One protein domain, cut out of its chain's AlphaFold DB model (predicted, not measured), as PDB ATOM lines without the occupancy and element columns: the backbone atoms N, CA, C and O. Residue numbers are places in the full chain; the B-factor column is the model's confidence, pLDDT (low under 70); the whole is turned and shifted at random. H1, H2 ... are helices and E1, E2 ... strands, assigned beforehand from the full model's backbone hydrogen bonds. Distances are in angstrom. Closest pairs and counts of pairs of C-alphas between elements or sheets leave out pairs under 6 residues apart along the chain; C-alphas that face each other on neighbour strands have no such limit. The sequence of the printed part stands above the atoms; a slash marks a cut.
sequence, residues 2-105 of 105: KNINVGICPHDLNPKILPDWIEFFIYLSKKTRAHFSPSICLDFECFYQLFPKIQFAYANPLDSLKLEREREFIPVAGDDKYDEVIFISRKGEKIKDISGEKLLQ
ATOM      1  N   LYS A   2      68.448 -51.920  12.114       91.25
ATOM      2  CA  LYS A   2      67.111 -52.458  12.427       91.25
ATOM      3  C   LYS A   2      66.094 -51.875  11.442       91.25
ATOM      4  O   LYS A   2      66.079 -50.659  11.284       91.25
ATOM      5  N   ASN A   3      65.288 -52.716  10.798       94.81
ATOM      6  CA  ASN A   3      64.156 -52.262   9.990       94.81
ATOM      7  C   ASN A   3      62.909 -52.127  10.876       94.81
ATOM      8  O   ASN A   3      62.660 -52.993  11.715       94.81
ATOM      9  N   ILE A   4      62.166 -51.042  10.703       96.69
ATOM     10  CA  ILE A   4      60.952 -50.706  11.445       96.69
ATOM     11  C   ILE A   4      59.868 -50.430  10.409       96.69
ATOM     12  O   ILE A   4      59.926 -49.423   9.703       96.69
ATOM     13  N   ASN A   5      58.889 -51.323  10.312       96.25
ATOM     14  CA  ASN A   5      57.731 -51.121   9.454       96.25
ATOM     15  C   ASN A   5      56.783 -50.125  10.121       96.25
ATOM     16  O   ASN A   5      56.433 -50.285  11.296       96.25
ATOM     17  N   VAL A   6      56.366 -49.116   9.362       96.44
ATOM     18  CA  VAL A   6      55.537 -48.020   9.862       96.44
ATOM     19  C   VAL A   6      54.166 -48.036   9.207       96.44
ATOM     20  O   VAL A   6      54.080 -48.091   7.983       96.44
ATOM     21  N   GLY A   7      53.107 -47.937  10.007       95.31
ATOM     22  CA  GLY A   7      51.769 -47.593   9.526       95.31
ATOM     23  C   GLY A   7      51.499 -46.095   9.684       95.31
ATOM     24  O   GLY A   7      51.895 -45.501  10.685       95.31
ATOM     25  N   ILE A   8      50.810 -45.484   8.722       94.50
ATOM     26  CA  ILE A   8      50.366 -44.086   8.805       94.50
ATOM     27  C   ILE A   8      48.847 -44.062   8.649       94.50
ATOM     28  O   ILE A   8      48.314 -44.708   7.748       94.50
ATOM     29  N   CYS A   9      48.169 -43.335   9.538       91.75
ATOM     30  CA  CYS A   9      46.727 -43.139   9.517       91.75
ATOM     31  C   CYS A   9      46.259 -42.650   8.133       91.75
ATOM     32  O   CYS A   9      46.799 -41.656   7.636       91.75
ATOM     33  N   PRO A  10      45.229 -43.273   7.531       91.38
ATOM     34  CA  PRO A  10      44.709 -42.857   6.229       91.38
ATOM     35  C   PRO A  10      44.243 -41.394   6.162       91.38
ATOM     36  O   PRO A  10      44.363 -40.782   5.105       91.38
ATOM     37  N   HIS A  11      43.766 -40.801   7.269       86.31
ATOM     38  CA  HIS A  11      43.375 -39.378   7.307       86.31
ATOM     39  C   HIS A  11      44.518 -38.428   6.930       86.31
ATOM     40  O   HIS A  11      44.277 -37.389   6.316       86.31
ATOM     41  N   ASP A  12      45.751 -38.807   7.256       86.19
ATOM     42  CA  ASP A  12      46.955 -38.000   7.058       86.19
ATOM     43  C   ASP A  12      47.803 -38.504   5.885       86.19
ATOM     44  O   ASP A  12      48.961 -38.113   5.715       86.19
ATOM     45  N   LEU A  13      47.225 -39.370   5.048       86.56
ATOM     46  CA  LEU A  13      47.813 -39.845   3.805       86.56
ATOM     47  C   LEU A  13      47.080 -39.232   2.616       86.56
ATOM     48  O   LEU A  13      46.012 -39.670   2.197       86.56
ATOM     49  N   ASN A  14      47.702 -38.224   2.013       86.19
ATOM     50  CA  ASN A  14      47.273 -37.678   0.733       86.19
ATOM     51  C   ASN A  14      48.493 -37.337  -0.147       86.19
ATOM     52  O   ASN A  14      49.603 -37.186   0.371       86.19
ATOM     53  N   PRO A  15      48.326 -37.183  -1.474       85.88
ATOM     54  CA  PRO A  15      49.453 -36.939  -2.376       85.88
ATOM     55  C   PRO A  15      50.273 -35.678  -2.069       85.88
ATOM     56  O   PRO A  15      51.428 -35.605  -2.475       85.88
ATOM     57  N   LYS A  16      49.695 -34.686  -1.374       88.12
ATOM     58  CA  LYS A  16      50.386 -33.435  -1.041       88.12
ATOM     59  C   LYS A  16      51.301 -33.578   0.177       88.12
ATOM     60  O   LYS A  16      52.355 -32.965   0.178       88.12
ATOM     61  N   ILE A  17      50.911 -34.383   1.169       87.94
ATOM     62  CA  ILE A  17      51.665 -34.588   2.423       87.94
ATOM     63  C   ILE A  17      52.616 -35.795   2.370       87.94
ATOM     64  O   ILE A  17      53.493 -35.953   3.213       87.94
ATOM     65  N   LEU A  18      52.476 -36.671   1.369       88.31
ATOM     66  CA  LEU A  18      53.335 -37.849   1.215       88.31
ATOM     67  C   LEU A  18      54.848 -37.522   1.156       88.31
ATOM     68  O   LEU A  18      55.614 -38.258   1.784       88.31
ATOM     69  N   PRO A  19      55.314 -36.460   0.462       93.00
ATOM     70  CA  PRO A  19      56.724 -36.069   0.504       93.00
ATOM     71  C   PRO A  19      57.214 -35.752   1.922       93.00
ATOM     72  O   PRO A  19      58.285 -36.219   2.306       93.00
ATOM     73  N   ASP A  20      56.400 -35.061   2.725       93.81
ATOM     74  CA  ASP A  20      56.742 -34.689   4.104       93.81
ATOM     75  C   ASP A  20      56.931 -35.935   4.983       93.81
ATOM     76  O   ASP A  20      57.881 -36.025   5.763       93.81
ATOM     77  N   TRP A  21      56.087 -36.958   4.796       93.50
ATOM     78  CA  TRP A  21      56.254 -38.256   5.455       93.50
ATOM     79  C   TRP A  21      57.571 -38.942   5.082       93.50
ATOM     80  O   TRP A  21      58.263 -39.482   5.950       93.50
ATOM     81  N   ILE A  22      57.946 -38.921   3.800       92.56
ATOM     82  CA  ILE A  22      59.208 -39.509   3.331       92.56
ATOM     83  C   ILE A  22      60.400 -38.782   3.967       92.56
ATOM     84  O   ILE A  22      61.307 -39.430   4.499       92.56
ATOM     85  N   GLU A  23      60.393 -37.448   3.961       95.38
ATOM     86  CA  GLU A  23      61.441 -36.636   4.585       95.38
ATOM     87  C   GLU A  23      61.553 -36.905   6.090       95.38
ATOM     88  O   GLU A  23      62.658 -37.099   6.613       95.38
ATOM     89  N   PHE A  24      60.415 -37.009   6.775       94.44
ATOM     90  CA  PHE A  24      60.349 -37.342   8.191       94.44
ATOM     91  C   PHE A  24      60.994 -38.700   8.500       94.44
ATOM     92  O   PHE A  24      61.836 -38.793   9.398       94.44
ATOM     93  N   PHE A  25      60.696 -39.752   7.727       95.12
ATOM     94  CA  PHE A  25      61.315 -41.066   7.937       95.12
ATOM     95  C   PHE A  25      62.807 -41.095   7.602       95.12
ATOM     96  O   PHE A  25      63.569 -41.796   8.278       95.12
ATOM     97  N   ILE A  26      63.262 -40.311   6.619       95.19
ATOM     98  CA  ILE A  26      64.696 -40.136   6.342       95.19
ATOM     99  C   ILE A  26      65.386 -39.485   7.545       95.19
ATOM    100  O   ILE A  26      66.451 -39.942   7.975       95.19
ATOM    101  N   TYR A  27      64.786 -38.436   8.110       96.12
ATOM    102  CA  TYR A  27      65.300 -37.765   9.301       96.12
ATOM    103  C   TYR A  27      65.375 -38.717  10.504       96.12
ATOM    104  O   TYR A  27      66.445 -38.875  11.102       96.12
ATOM    105  N   LEU A  28      64.276 -39.409  10.817       94.38
ATOM    106  CA  LEU A  28      64.196 -40.401  11.894       94.38
ATOM    107  C   LEU A  28      65.239 -41.501  11.735       94.38
ATOM    108  O   LEU A  28      65.927 -41.851  12.701       94.38
ATOM    109  N   SER A  29      65.410 -42.000  10.510       95.75
ATOM    110  CA  SER A  29      66.388 -43.041  10.216       95.75
ATOM    111  C   SER A  29      67.814 -42.579  10.538       95.75
ATOM    112  O   SER A  29      68.570 -43.282  11.214       95.75
ATOM    113  N   LYS A  30      68.170 -41.346  10.149       95.25
ATOM    114  CA  LYS A  30      69.479 -40.742  10.457       95.25
ATOM    115  C   LYS A  30      69.697 -40.553  11.959       95.25
ATOM    116  O   LYS A  30      70.806 -40.774  12.444       95.25
ATOM    117  N   LYS A  31      68.665 -40.142  12.702       96.31
ATOM    118  CA  LYS A  31      68.774 -39.855  14.144       96.31
ATOM    119  C   LYS A  31      68.865 -41.104  15.011       96.31
ATOM    120  O   LYS A  31      69.597 -41.106  15.993       96.31
ATOM    121  N   THR A  32      68.153 -42.159  14.640       94.06
ATOM    122  CA  THR A  32      68.018 -43.374  15.461       94.06
ATOM    123  C   THR A  32      68.937 -44.512  15.025       94.06
ATOM    124  O   THR A  32      69.067 -45.498  15.748       94.06
ATOM    125  N   ARG A  33      69.576 -44.403  13.850       93.81
ATOM    126  CA  ARG A  33      70.315 -45.503  13.202       93.81
ATOM    127  C   ARG A  33      69.435 -46.744  12.963       93.81
ATOM    128  O   ARG A  33      69.927 -47.875  12.983       93.81
ATOM    129  N   ALA A  34      68.140 -46.532  12.736       95.25
ATOM    130  CA  ALA A  34      67.189 -47.529  12.256       95.25
ATOM    131  C   ALA A  34      66.714 -47.156  10.844       95.25
ATOM    132  O   ALA A  34      66.867 -46.019  10.418       95.25
ATOM    133  N   HIS A  35      66.163 -48.111  10.105       96.44
ATOM    134  CA  HIS A  35      65.500 -47.851   8.833       96.44
ATOM    135  C   HIS A  35      63.992 -47.877   9.057       96.44
ATOM    136  O   HIS A  35      63.477 -48.880   9.543       96.44
ATOM    137  N   PHE A  36      63.305 -46.785   8.730       96.12
ATOM    138  CA  PHE A  36      61.848 -46.707   8.796       96.12
ATOM    139  C   PHE A  36      61.267 -46.961   7.405       96.12
ATOM    140  O   PHE A  36      61.545 -46.209   6.472       96.12
ATOM    141  N   SER A  37      60.483 -48.031   7.274       94.31
ATOM    142  CA  SER A  37      59.864 -48.468   6.022       94.31
ATOM    143  C   SER A  37      58.349 -48.234   6.086       94.31
ATOM    144  O   SER A  37      57.645 -48.990   6.765       94.31
ATOM    145  N   PRO A  38      57.821 -47.170   5.451       92.56
ATOM    146  CA  PRO A  38      56.393 -46.882   5.485       92.56
ATOM    147  C   PRO A  38      55.597 -47.885   4.644       92.56
ATOM    148  O   PRO A  38      55.898 -48.124   3.477       92.56
ATOM    149  N   SER A  39      54.548 -48.442   5.242       91.06
ATOM    150  CA  SER A  39      53.505 -49.214   4.569       91.06
ATOM    151  C   SER A  39      52.306 -48.296   4.334       91.06
ATOM    152  O   SER A  39      51.658 -47.862   5.286       91.06
ATOM    153  N   ILE A  40      52.046 -47.961   3.070       88.50
ATOM    154  CA  ILE A  40      51.001 -47.006   2.686       88.50
ATOM    155  C   ILE A  40      49.676 -47.741   2.474       88.50
ATOM    156  O   ILE A  40      49.601 -48.662   1.663       88.50
ATOM    157  N   CYS A  41      48.637 -47.289   3.171       90.12
ATOM    158  CA  CYS A  41      47.256 -47.723   2.996       90.12
ATOM    159  C   CYS A  41      46.372 -46.493   2.799       90.12
ATOM    160  O   CYS A  41      46.474 -45.535   3.558       90.12
ATOM    161  N   LEU A  42      45.519 -46.513   1.775       89.75
ATOM    162  CA  LEU A  42      44.658 -45.374   1.428       89.75
ATOM    163  C   LEU A  42      43.288 -45.424   2.117       89.75
ATOM    164  O   LEU A  42      42.505 -44.487   2.000       89.75
ATOM    165  N   ASP A  43      43.006 -46.508   2.836       92.38
ATOM    166  CA  ASP A  43      41.780 -46.718   3.591       92.38
ATOM    167  C   ASP A  43      42.066 -47.418   4.930       92.38
ATOM    168  O   ASP A  43      43.159 -47.945   5.183       92.38
ATOM    169  N   PHE A  44      41.067 -47.385   5.814       92.81
ATOM    170  CA  PHE A  44      41.163 -47.950   7.158       92.81
ATOM    171  C   PHE A  44      41.205 -49.474   7.179       92.81
ATOM    172  O   PHE A  44      41.844 -50.044   8.060       92.81
ATOM    173  N   GLU A  45      40.563 -50.144   6.222       94.81
ATOM    174  CA  GLU A  45      40.558 -51.605   6.169       94.81
ATOM    175  C   GLU A  45      41.977 -52.132   5.927       94.81
ATOM    176  O   GLU A  45      42.484 -52.952   6.696       94.81
ATOM    177  N   CYS A  46      42.656 -51.584   4.919       94.56
ATOM    178  CA  CYS A  46      44.063 -51.837   4.643       94.56
ATOM    179  C   CYS A  46      44.930 -51.483   5.857       94.56
ATOM    180  O   CYS A  46      45.773 -52.284   6.267       94.56
ATOM    181  N   PHE A  47      44.707 -50.316   6.476       95.31
ATOM    182  CA  PHE A  47      45.491 -49.877   7.633       95.31
ATOM    183  C   PHE A  47      45.393 -50.861   8.808       95.31
ATOM    184  O   PHE A  47      46.413 -51.229   9.390       95.31
ATOM    185  N   TYR A  48      44.202 -51.382   9.111       95.44
ATOM    186  CA  TYR A  48      44.011 -52.363  10.185       95.44
ATOM    187  C   TYR A  48      44.657 -53.718   9.872       95.44
ATOM    188  O   TYR A  48      45.194 -54.370  10.771       95.44
ATOM    189  N   GLN A  49      44.707 -54.123   8.600       95.19
ATOM    190  CA  GLN A  49      45.447 -55.318   8.174       95.19
ATOM    191  C   GLN A  49      46.973 -55.175   8.337       95.19
ATOM    192  O   GLN A  49      47.685 -56.187   8.378       95.19
ATOM    193  N   LEU A  50      47.495 -53.946   8.446       94.62
ATOM    194  CA  LEU A  50      48.910 -53.696   8.729       94.62
ATOM    195  C   LEU A  50      49.267 -53.856  10.206       94.62
ATOM    196  O   LEU A  50      50.439 -54.089  10.495       94.62
ATOM    197  N   PHE A  51      48.311 -53.777  11.136       95.12
ATOM    198  CA  PHE A  51      48.594 -53.771  12.581       95.12
ATOM    199  C   PHE A  51      49.493 -54.932  13.044       95.12
ATOM    200  O   PHE A  51      50.426 -54.681  13.801       95.12
ATOM    201  N   PRO A  52      49.320 -56.183  12.566       94.88
ATOM    202  CA  PRO A  52      50.204 -57.292  12.945       94.88
ATOM    203  C   PRO A  52      51.618 -57.224  12.338       94.88
ATOM    204  O   PRO A  52      52.473 -58.036  12.680       94.88
ATOM    205  N   LYS A  53      51.856 -56.326  11.374       94.75
ATOM    206  CA  LYS A  53      53.069 -56.265  10.541       94.75
ATOM    207  C   LYS A  53      53.937 -55.037  10.826       94.75
ATOM    208  O   LYS A  53      55.099 -55.007  10.404       94.75
ATOM    209  N   ILE A  54      53.385 -54.035  11.510       96.19
ATOM    210  CA  ILE A  54      54.055 -52.776  11.842       96.19
ATOM    211  C   ILE A  54      54.659 -52.823  13.248       96.19
ATOM    212  O   ILE A  54      54.234 -53.595  14.100       96.19
ATOM    213  N   GLN A  55      55.686 -52.008  13.481       95.81
ATOM    214  CA  GLN A  55      56.320 -51.818  14.796       95.81
ATOM    215  C   GLN A  55      56.240 -50.360  15.264       95.81
ATOM    216  O   GLN A  55      56.676 -50.032  16.364       95.81
ATOM    217  N   PHE A  56      55.738 -49.478  14.405       95.88
ATOM    218  CA  PHE A  56      55.574 -48.059  14.663       95.88
ATOM    219  C   PHE A  56      54.337 -47.573  13.913       95.88
ATOM    220  O   PHE A  56      54.040 -48.068  12.823       95.88
ATOM    221  N   ALA A  57      53.612 -46.623  14.488       94.69
ATOM    222  CA  ALA A  57      52.412 -46.085  13.873       94.69
ATOM    223  C   ALA A  57      52.300 -44.585  14.135       94.69
ATOM    224  O   ALA A  57      52.581 -44.125  15.239       94.69
ATOM    225  N   TYR A  58      51.847 -43.851  13.124       93.25
ATOM    226  CA  TYR A  58      51.173 -42.576  13.322       93.25
ATOM    227  C   TYR A  58      49.671 -42.840  13.196       93.25
ATOM    228  O   TYR A  58      49.214 -43.266  12.136       93.25
ATOM    229  N   ALA A  59      48.923 -42.667  14.282       90.88
ATOM    230  CA  ALA A  59      47.522 -43.060  14.384       90.88
ATOM    231  C   ALA A  59      46.687 -41.940  15.014       90.88
ATOM    232  O   ALA A  59      47.180 -41.186  15.849       90.88
ATOM    233  N   ASN A  60      45.410 -41.856  14.633       88.50
ATOM    234  CA  ASN A  60      44.433 -41.025  15.343       88.50
ATOM    235  C   ASN A  60      44.177 -41.582  16.772       88.50
ATOM    236  O   ASN A  60      44.634 -42.691  17.083       88.50
ATOM    237  N   PRO A  61      43.457 -40.858  17.650       87.56
ATOM    238  CA  PRO A  61      43.204 -41.303  19.023       87.56
ATOM    239  C   PRO A  61      42.532 -42.682  19.131       87.56
ATOM    240  O   PRO A  61      43.048 -43.559  19.829       87.56
ATOM    241  N   LEU A  62      41.438 -42.919  18.397       87.38
ATOM    242  CA  LEU A  62      40.732 -44.205  18.401       87.38
ATOM    243  C   LEU A  62      41.639 -45.379  18.013       87.38
ATOM    244  O   LEU A  62      41.632 -46.426  18.662       87.38
ATOM    245  N   ASP A  63      42.416 -45.227  16.946       91.44
ATOM    246  CA  ASP A  63      43.285 -46.290  16.450       91.44
ATOM    247  C   ASP A  63      44.521 -46.476  17.338       91.44
ATOM    248  O   ASP A  63      44.984 -47.605  17.503       91.44
ATOM    249  N   SER A  64      44.994 -45.413  17.995       91.00
ATOM    250  CA  SER A  64      46.017 -45.505  19.043       91.00
ATOM    251  C   SER A  64      45.526 -46.353  20.222       91.00
ATOM    252  O   SER A  64      46.239 -47.254  20.662       91.00
ATOM    253  N   LEU A  65      44.278 -46.149  20.668       90.44
ATOM    254  CA  LEU A  65      43.655 -46.973  21.715       90.44
ATOM    255  C   LEU A  65      43.522 -48.444  21.300       90.44
ATOM    256  O   LEU A  65      43.717 -49.335  22.128       90.44
ATOM    257  N   LYS A  66      43.189 -48.724  20.032       92.50
ATOM    258  CA  LYS A  66      43.144 -50.105  19.516       92.50
ATOM    259  C   LYS A  66      44.529 -50.748  19.530       92.50
ATOM    260  O   LYS A  66      44.670 -51.871  20.005       92.50
ATOM    261  N   LEU A  67      45.551 -50.046  19.040       94.69
ATOM    262  CA  LEU A  67      46.929 -50.542  19.009       94.69
ATOM    263  C   LEU A  67      47.467 -50.831  20.419       94.69
ATOM    264  O   LEU A  67      48.099 -51.865  20.632       94.69
ATOM    265  N   GLU A  68      47.178 -49.963  21.387       94.06
ATOM    266  CA  GLU A  68      47.549 -50.173  22.788       94.06
ATOM    267  C   GLU A  68      46.852 -51.411  23.373       94.06
ATOM    268  O   GLU A  68      47.511 -52.337  23.849       94.06
ATOM    269  N   ARG A  69      45.515 -51.470  23.287       92.56
ATOM    270  CA  ARG A  69      44.708 -52.533  23.912       92.56
ATOM    271  C   ARG A  69      44.894 -53.901  23.279       92.56
ATOM    272  O   ARG A  69      44.775 -54.912  23.965       92.56
ATOM    273  N   GLU A  70      45.106 -53.942  21.969       93.12
ATOM    274  CA  GLU A  70      45.075 -55.191  21.215       93.12
ATOM    275  C   GLU A  70      46.461 -55.680  20.786       93.12
ATOM    276  O   GLU A  70      46.587 -56.845  20.399       93.12
ATOM    277  N   ARG A  71      47.484 -54.814  20.772       90.75
ATOM    278  CA  ARG A  71      48.799 -55.115  20.174       90.75
ATOM    279  C   ARG A  71      49.995 -54.645  21.009       90.75
ATOM    280  O   ARG A  71      51.111 -54.686  20.500       90.75
ATOM    281  N   GLU A  72      49.784 -54.224  22.257       93.31
ATOM    282  CA  GLU A  72      50.851 -53.829  23.195       93.31
ATOM    283  C   GLU A  72      51.716 -52.650  22.702       93.31
ATOM    284  O   GLU A  72      52.884 -52.510  23.074       93.31
ATOM    285  N   PHE A  73      51.156 -51.782  21.853       95.81
ATOM    286  CA  PHE A  73      51.824 -50.536  21.481       95.81
ATOM    287  C   PHE A  73      51.825 -49.580  22.673       95.81
ATOM    288  O   PHE A  73      50.857 -49.511  23.426       95.81
ATOM    289  N   ILE A  74      52.896 -48.797  22.803       94.38
ATOM    290  CA  ILE A  74      52.963 -47.692  23.759       94.38
ATOM    291  C   ILE A  74      53.036 -46.360  23.004       94.38
ATOM    292  O   ILE A  74      53.732 -46.281  21.983       94.38
ATOM    293  N   PRO A  75      52.356 -45.303  23.474       90.81
ATOM    294  CA  PRO A  75      52.541 -43.969  22.924       90.81
ATOM    295  C   PRO A  75      53.960 -43.475  23.241       90.81
ATOM    296  O   PRO A  75      54.420 -43.563  24.378       90.81
ATOM    297  N   VAL A  76      54.668 -42.959  22.233       91.44
ATOM    298  CA  VAL A  76      56.060 -42.475  22.384       91.44
ATOM    299  C   VAL A  76      56.251 -41.004  22.017       91.44
ATOM    300  O   VAL A  76      57.276 -40.417  22.358       91.44
ATOM    301  N   ALA A  77      55.287 -40.411  21.315       85.50
ATOM    302  CA  ALA A  77      55.233 -38.997  20.966       85.50
ATOM    303  C   ALA A  77      53.788 -38.626  20.595       85.50
ATOM    304  O   ALA A  77      53.078 -39.446  20.014       85.50
ATOM    305  N   GLY A  78      53.374 -37.401  20.908       77.94
ATOM    306  CA  GLY A  78      52.061 -36.850  20.579       77.94
ATOM    307  C   GLY A  78      51.955 -35.398  21.048       77.94
ATOM    308  O   GLY A  78      52.684 -34.997  21.954       77.94
ATOM    309  N   ASP A  79      51.094 -34.617  20.397       62.78
ATOM    310  CA  ASP A  79      50.647 -33.295  20.858       62.78
ATOM    311  C   ASP A  79      49.200 -33.441  21.367       62.78
ATOM    312  O   ASP A  79      48.454 -34.263  20.834       62.78
ATOM    313  N   ASP A  80      48.794 -32.661  22.369       55.53
ATOM    314  CA  ASP A  80      47.484 -32.736  23.058       55.53
ATOM    315  C   ASP A  80      46.316 -32.202  22.190       55.53
ATOM    316  O   ASP A  80      45.378 -31.562  22.669       55.53
ATOM    317  N   LYS A  81      46.355 -32.409  20.871       56.94
ATOM    318  CA  LYS A  81      45.356 -31.878  19.936       56.94
ATOM    319  C   LYS A  81      44.292 -32.922  19.633       56.94
ATOM    320  O   LYS A  81      44.416 -33.748  18.737       56.94
ATOM    321  N   TYR A  82      43.246 -32.834  20.448       56.59
ATOM    322  CA  TYR A  82      41.938 -33.463  20.330       56.59
ATOM    323  C   TYR A  82      41.332 -33.259  18.935       56.59
ATOM    324  O   TYR A  82      40.716 -32.226  18.683       56.59
ATOM    325  N   ASP A  83      41.444 -34.245  18.052       61.22
ATOM    326  CA  ASP A  83      40.531 -34.359  16.912       61.22
ATOM    327  C   ASP A  83      39.657 -35.600  17.106       61.22
ATOM    328  O   ASP A  83      39.769 -36.618  16.427       61.22
ATOM    329  N   GLU A  84      38.809 -35.529  18.134       62.28
ATOM    330  CA  GLU A  84      37.724 -36.481  18.341       62.28
ATOM    331  C   GLU A  84      36.476 -35.742  18.828       62.28
ATOM    332  O   GLU A  84      36.496 -35.058  19.853       62.28
ATOM    333  N   VAL A  85      35.367 -35.897  18.098       58.50
ATOM    334  CA  VAL A  85      34.048 -35.436  18.543       58.50
ATOM    335  C   VAL A  85      33.115 -36.634  18.607       58.50
ATOM    336  O   VAL A  85      32.687 -37.166  17.584       58.50
ATOM    337  N   ILE A  86      32.795 -37.054  19.832       65.88
ATOM    338  CA  ILE A  86      31.893 -38.170  20.114       65.88
ATOM    339  C   ILE A  86      30.824 -37.712  21.105       65.88
ATOM    340  O   ILE A  86      31.138 -37.177  22.168       65.88
ATOM    341  N   PHE A  87      29.556 -37.989  20.791       63.44
ATOM    342  CA  PHE A  87      28.460 -37.921  21.757       63.44
ATOM    343  C   PHE A  87      28.079 -39.343  22.188       63.44
ATOM    344  O   PHE A  87      27.684 -40.167  21.366       63.44
ATOM    345  N   ILE A  88      28.224 -39.642  23.481       69.06
ATOM    346  CA  ILE A  88      28.043 -40.979  24.072       69.06
ATOM    347  C   ILE A  88      26.918 -40.919  25.118       69.06
ATOM    348  O   ILE A  88      26.843 -39.959  25.883       69.06
ATOM    349  N   SER A  89      26.065 -41.952  25.188       67.25
ATOM    350  CA  SER A  89      24.995 -42.078  26.199       67.25
ATOM    351  C   SER A  89      25.213 -43.258  27.157       67.25
ATOM    352  O   SER A  89      25.875 -44.241  26.813       67.25
ATOM    353  N   ARG A  90      24.635 -43.181  28.369       59.47
ATOM    354  CA  ARG A  90      24.696 -44.263  29.363       59.47
ATOM    355  C   ARG A  90      23.898 -45.475  28.906       59.47
ATOM    356  O   ARG A  90      22.804 -45.384  28.351       59.47
ATOM    357  N   LYS A  91      24.409 -46.640  29.296       61.50
ATOM    358  CA  LYS A  91      23.687 -47.903  29.201       61.50
ATOM    359  C   LYS A  91      22.362 -47.799  29.971       61.50
ATOM    360  O   LYS A  91      22.372 -47.696  31.193       61.50
ATOM    361  N   GLY A  92      21.246 -47.834  29.246       77.19
ATOM    362  CA  GLY A  92      19.888 -47.784  29.803       77.19
ATOM    363  C   GLY A  92      19.202 -46.412  29.765       77.19
ATOM    364  O   GLY A  92      18.005 -46.353  30.030       77.19
ATOM    365  N   GLU A  93      19.903 -45.336  29.398       75.44
ATOM    366  CA  GLU A  93      19.292 -44.016  29.188       75.44
ATOM    367  C   GLU A  93      18.506 -43.980  27.873       75.44
ATOM    368  O   GLU A  93      18.995 -44.411  26.826       75.44
ATOM    369  N   LYS A  94      17.294 -43.417  27.916       70.88
ATOM    370  CA  LYS A  94      16.503 -43.122  26.717       70.88
ATOM    371  C   LYS A  94      16.640 -41.639  26.399       70.88
ATOM    372  O   LYS A  94      15.832 -40.828  26.841       70.88
ATOM    373  N   ILE A  95      17.658 -41.292  25.620       72.69
ATOM    374  CA  ILE A  95      17.730 -39.961  25.011       72.69
ATOM    375  C   ILE A  95      16.627 -39.885  23.947       72.69
ATOM    376  O   ILE A  95      16.467 -40.813  23.153       72.69
ATOM    377  N   LYS A  96      15.829 -38.809  23.973       69.06
ATOM    378  CA  LYS A  96      14.830 -38.552  22.932       69.06
ATOM    379  C   LYS A  96      15.574 -38.395  21.612       69.06
ATOM    380  O   LYS A  96      16.577 -37.692  21.564       69.06
ATOM    381  N   ASP A  97      15.101 -39.075  20.580       61.59
ATOM    382  CA  ASP A  97      15.724 -38.978  19.271       61.59
ATOM    383  C   ASP A  97      15.681 -37.519  18.792       61.59
ATOM    384  O   ASP A  97      14.603 -36.939  18.657       61.59
ATOM    385  N   ILE A  98      16.863 -36.928  18.622       66.00
ATOM    386  CA  ILE A  98      17.072 -35.578  18.082       66.00
ATOM    387  C   ILE A  98      17.438 -35.631  16.593       66.00
ATOM    388  O   ILE A  98      17.819 -34.620  16.001       66.00
ATOM    389  N   SER A  99      17.364 -36.811  15.967       55.78
ATOM    390  CA  SER A  99      17.603 -36.950  14.538       55.78
ATOM    391  C   SER A  99      16.551 -36.164  13.744       55.78
ATOM    392  O   SER A  99      15.346 -36.258  13.970       55.78
ATOM    393  N   GLY A 100      17.025 -35.324  12.822       52.84
ATOM    394  CA  GLY A 100      16.170 -34.482  11.981       52.84
ATOM    395  C   GLY A 100      15.753 -33.145  12.600       52.84
ATOM    396  O   GLY A 100      15.130 -32.341  11.904       52.84
ATOM    397  N   GLU A 101      16.132 -32.851  13.848       55.38
ATOM    398  CA  GLU A 101      16.039 -31.478  14.336       55.38
ATOM    399  C   GLU A 101      17.037 -30.612  13.558       55.38
ATOM    400  O   GLU A 101      18.246 -30.854  13.557       55.38
ATOM    401  N   LYS A 102      16.528 -29.603  12.840       47.12
ATOM    402  CA  LYS A 102      17.392 -28.567  12.276       47.12
ATOM    403  C   LYS A 102      18.048 -27.853  13.447       47.12
ATOM    404  O   LYS A 102      17.391 -27.089  14.150       47.12
ATOM    405  N   LEU A 103      19.346 -28.073  13.617       54.25
ATOM    406  CA  LEU A 103      20.187 -27.132  14.341       54.25
ATOM    407  C   LEU A 103      19.964 -25.767  13.673       54.25
ATOM    408  O   LEU A 103      20.060 -25.666  12.448       54.25
ATOM    409  N   LEU A 104      19.510 -24.787  14.459       54.56
ATOM    410  CA  LEU A 104      19.159 -23.445  13.988       54.56
ATOM    411  C   LEU A 104      20.246 -22.924  13.032       54.56
ATOM    412  O   LEU A 104      21.432 -23.028  13.344       54.56
ATOM    413  N   GLN A 105      19.800 -22.455  11.861       43.91
ATOM    414  CA  GLN A 105      20.634 -21.956  10.761       43.91
ATOM    415  C   GLN A 105      21.416 -20.704  11.146       43.91
ATOM    416  O   GLN A 105      20.846 -19.868  11.884       43.91
TER     417      GLN A 105
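What this domain is: This is residues 2 to 105 of the 105 residues of an uncharacterized protein of Hydrogenothermus marinus (UniProt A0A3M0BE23). A small parallel sheet, ordered E2 E1 E3, has H1 over one face, H2 over the other and H3 near E3; residues 85 to 105 stick out as a long tail. The 104 printed residues have three strands and three helices, E1 H1 E2 H2 E3 H3, class mixed, under half in named elements. It is loose, radius of gyration of the C-alphas 18.1 A, spanning 56 by 33 by 26 A.

Where its parts are: E1, residues 2 to 8, begins at C-alpha 2 (67.111, -52.458, 12.427) and is 19.1 A long; E2 is 34 to 39, E3 56 to 58. H1, 18 to 32, is 21.2 A; H2 is 44 to 50; H3, 61 to 71, ends at C-alpha 71 (48.799, -55.115, 20.174).

How they stand to each other: N 4 and O 35 of E1 and E2 are 2.8 A apart, N 58 and O 7 of E3 and E1 2.9 A. H1 is on the sheet at a height over the sheet of 5.8 A and lies over E2; the closest C-alphas of the two are those of Ser 29 and His 35, 5.1 A apart. H3 only grazes the sheet. Every helix O i to N i+4 pair is within hydrogen-bond range.

The domain as a whole: The printed part has no cut. Residues 79 to 91 and 96 to 105 are under 70.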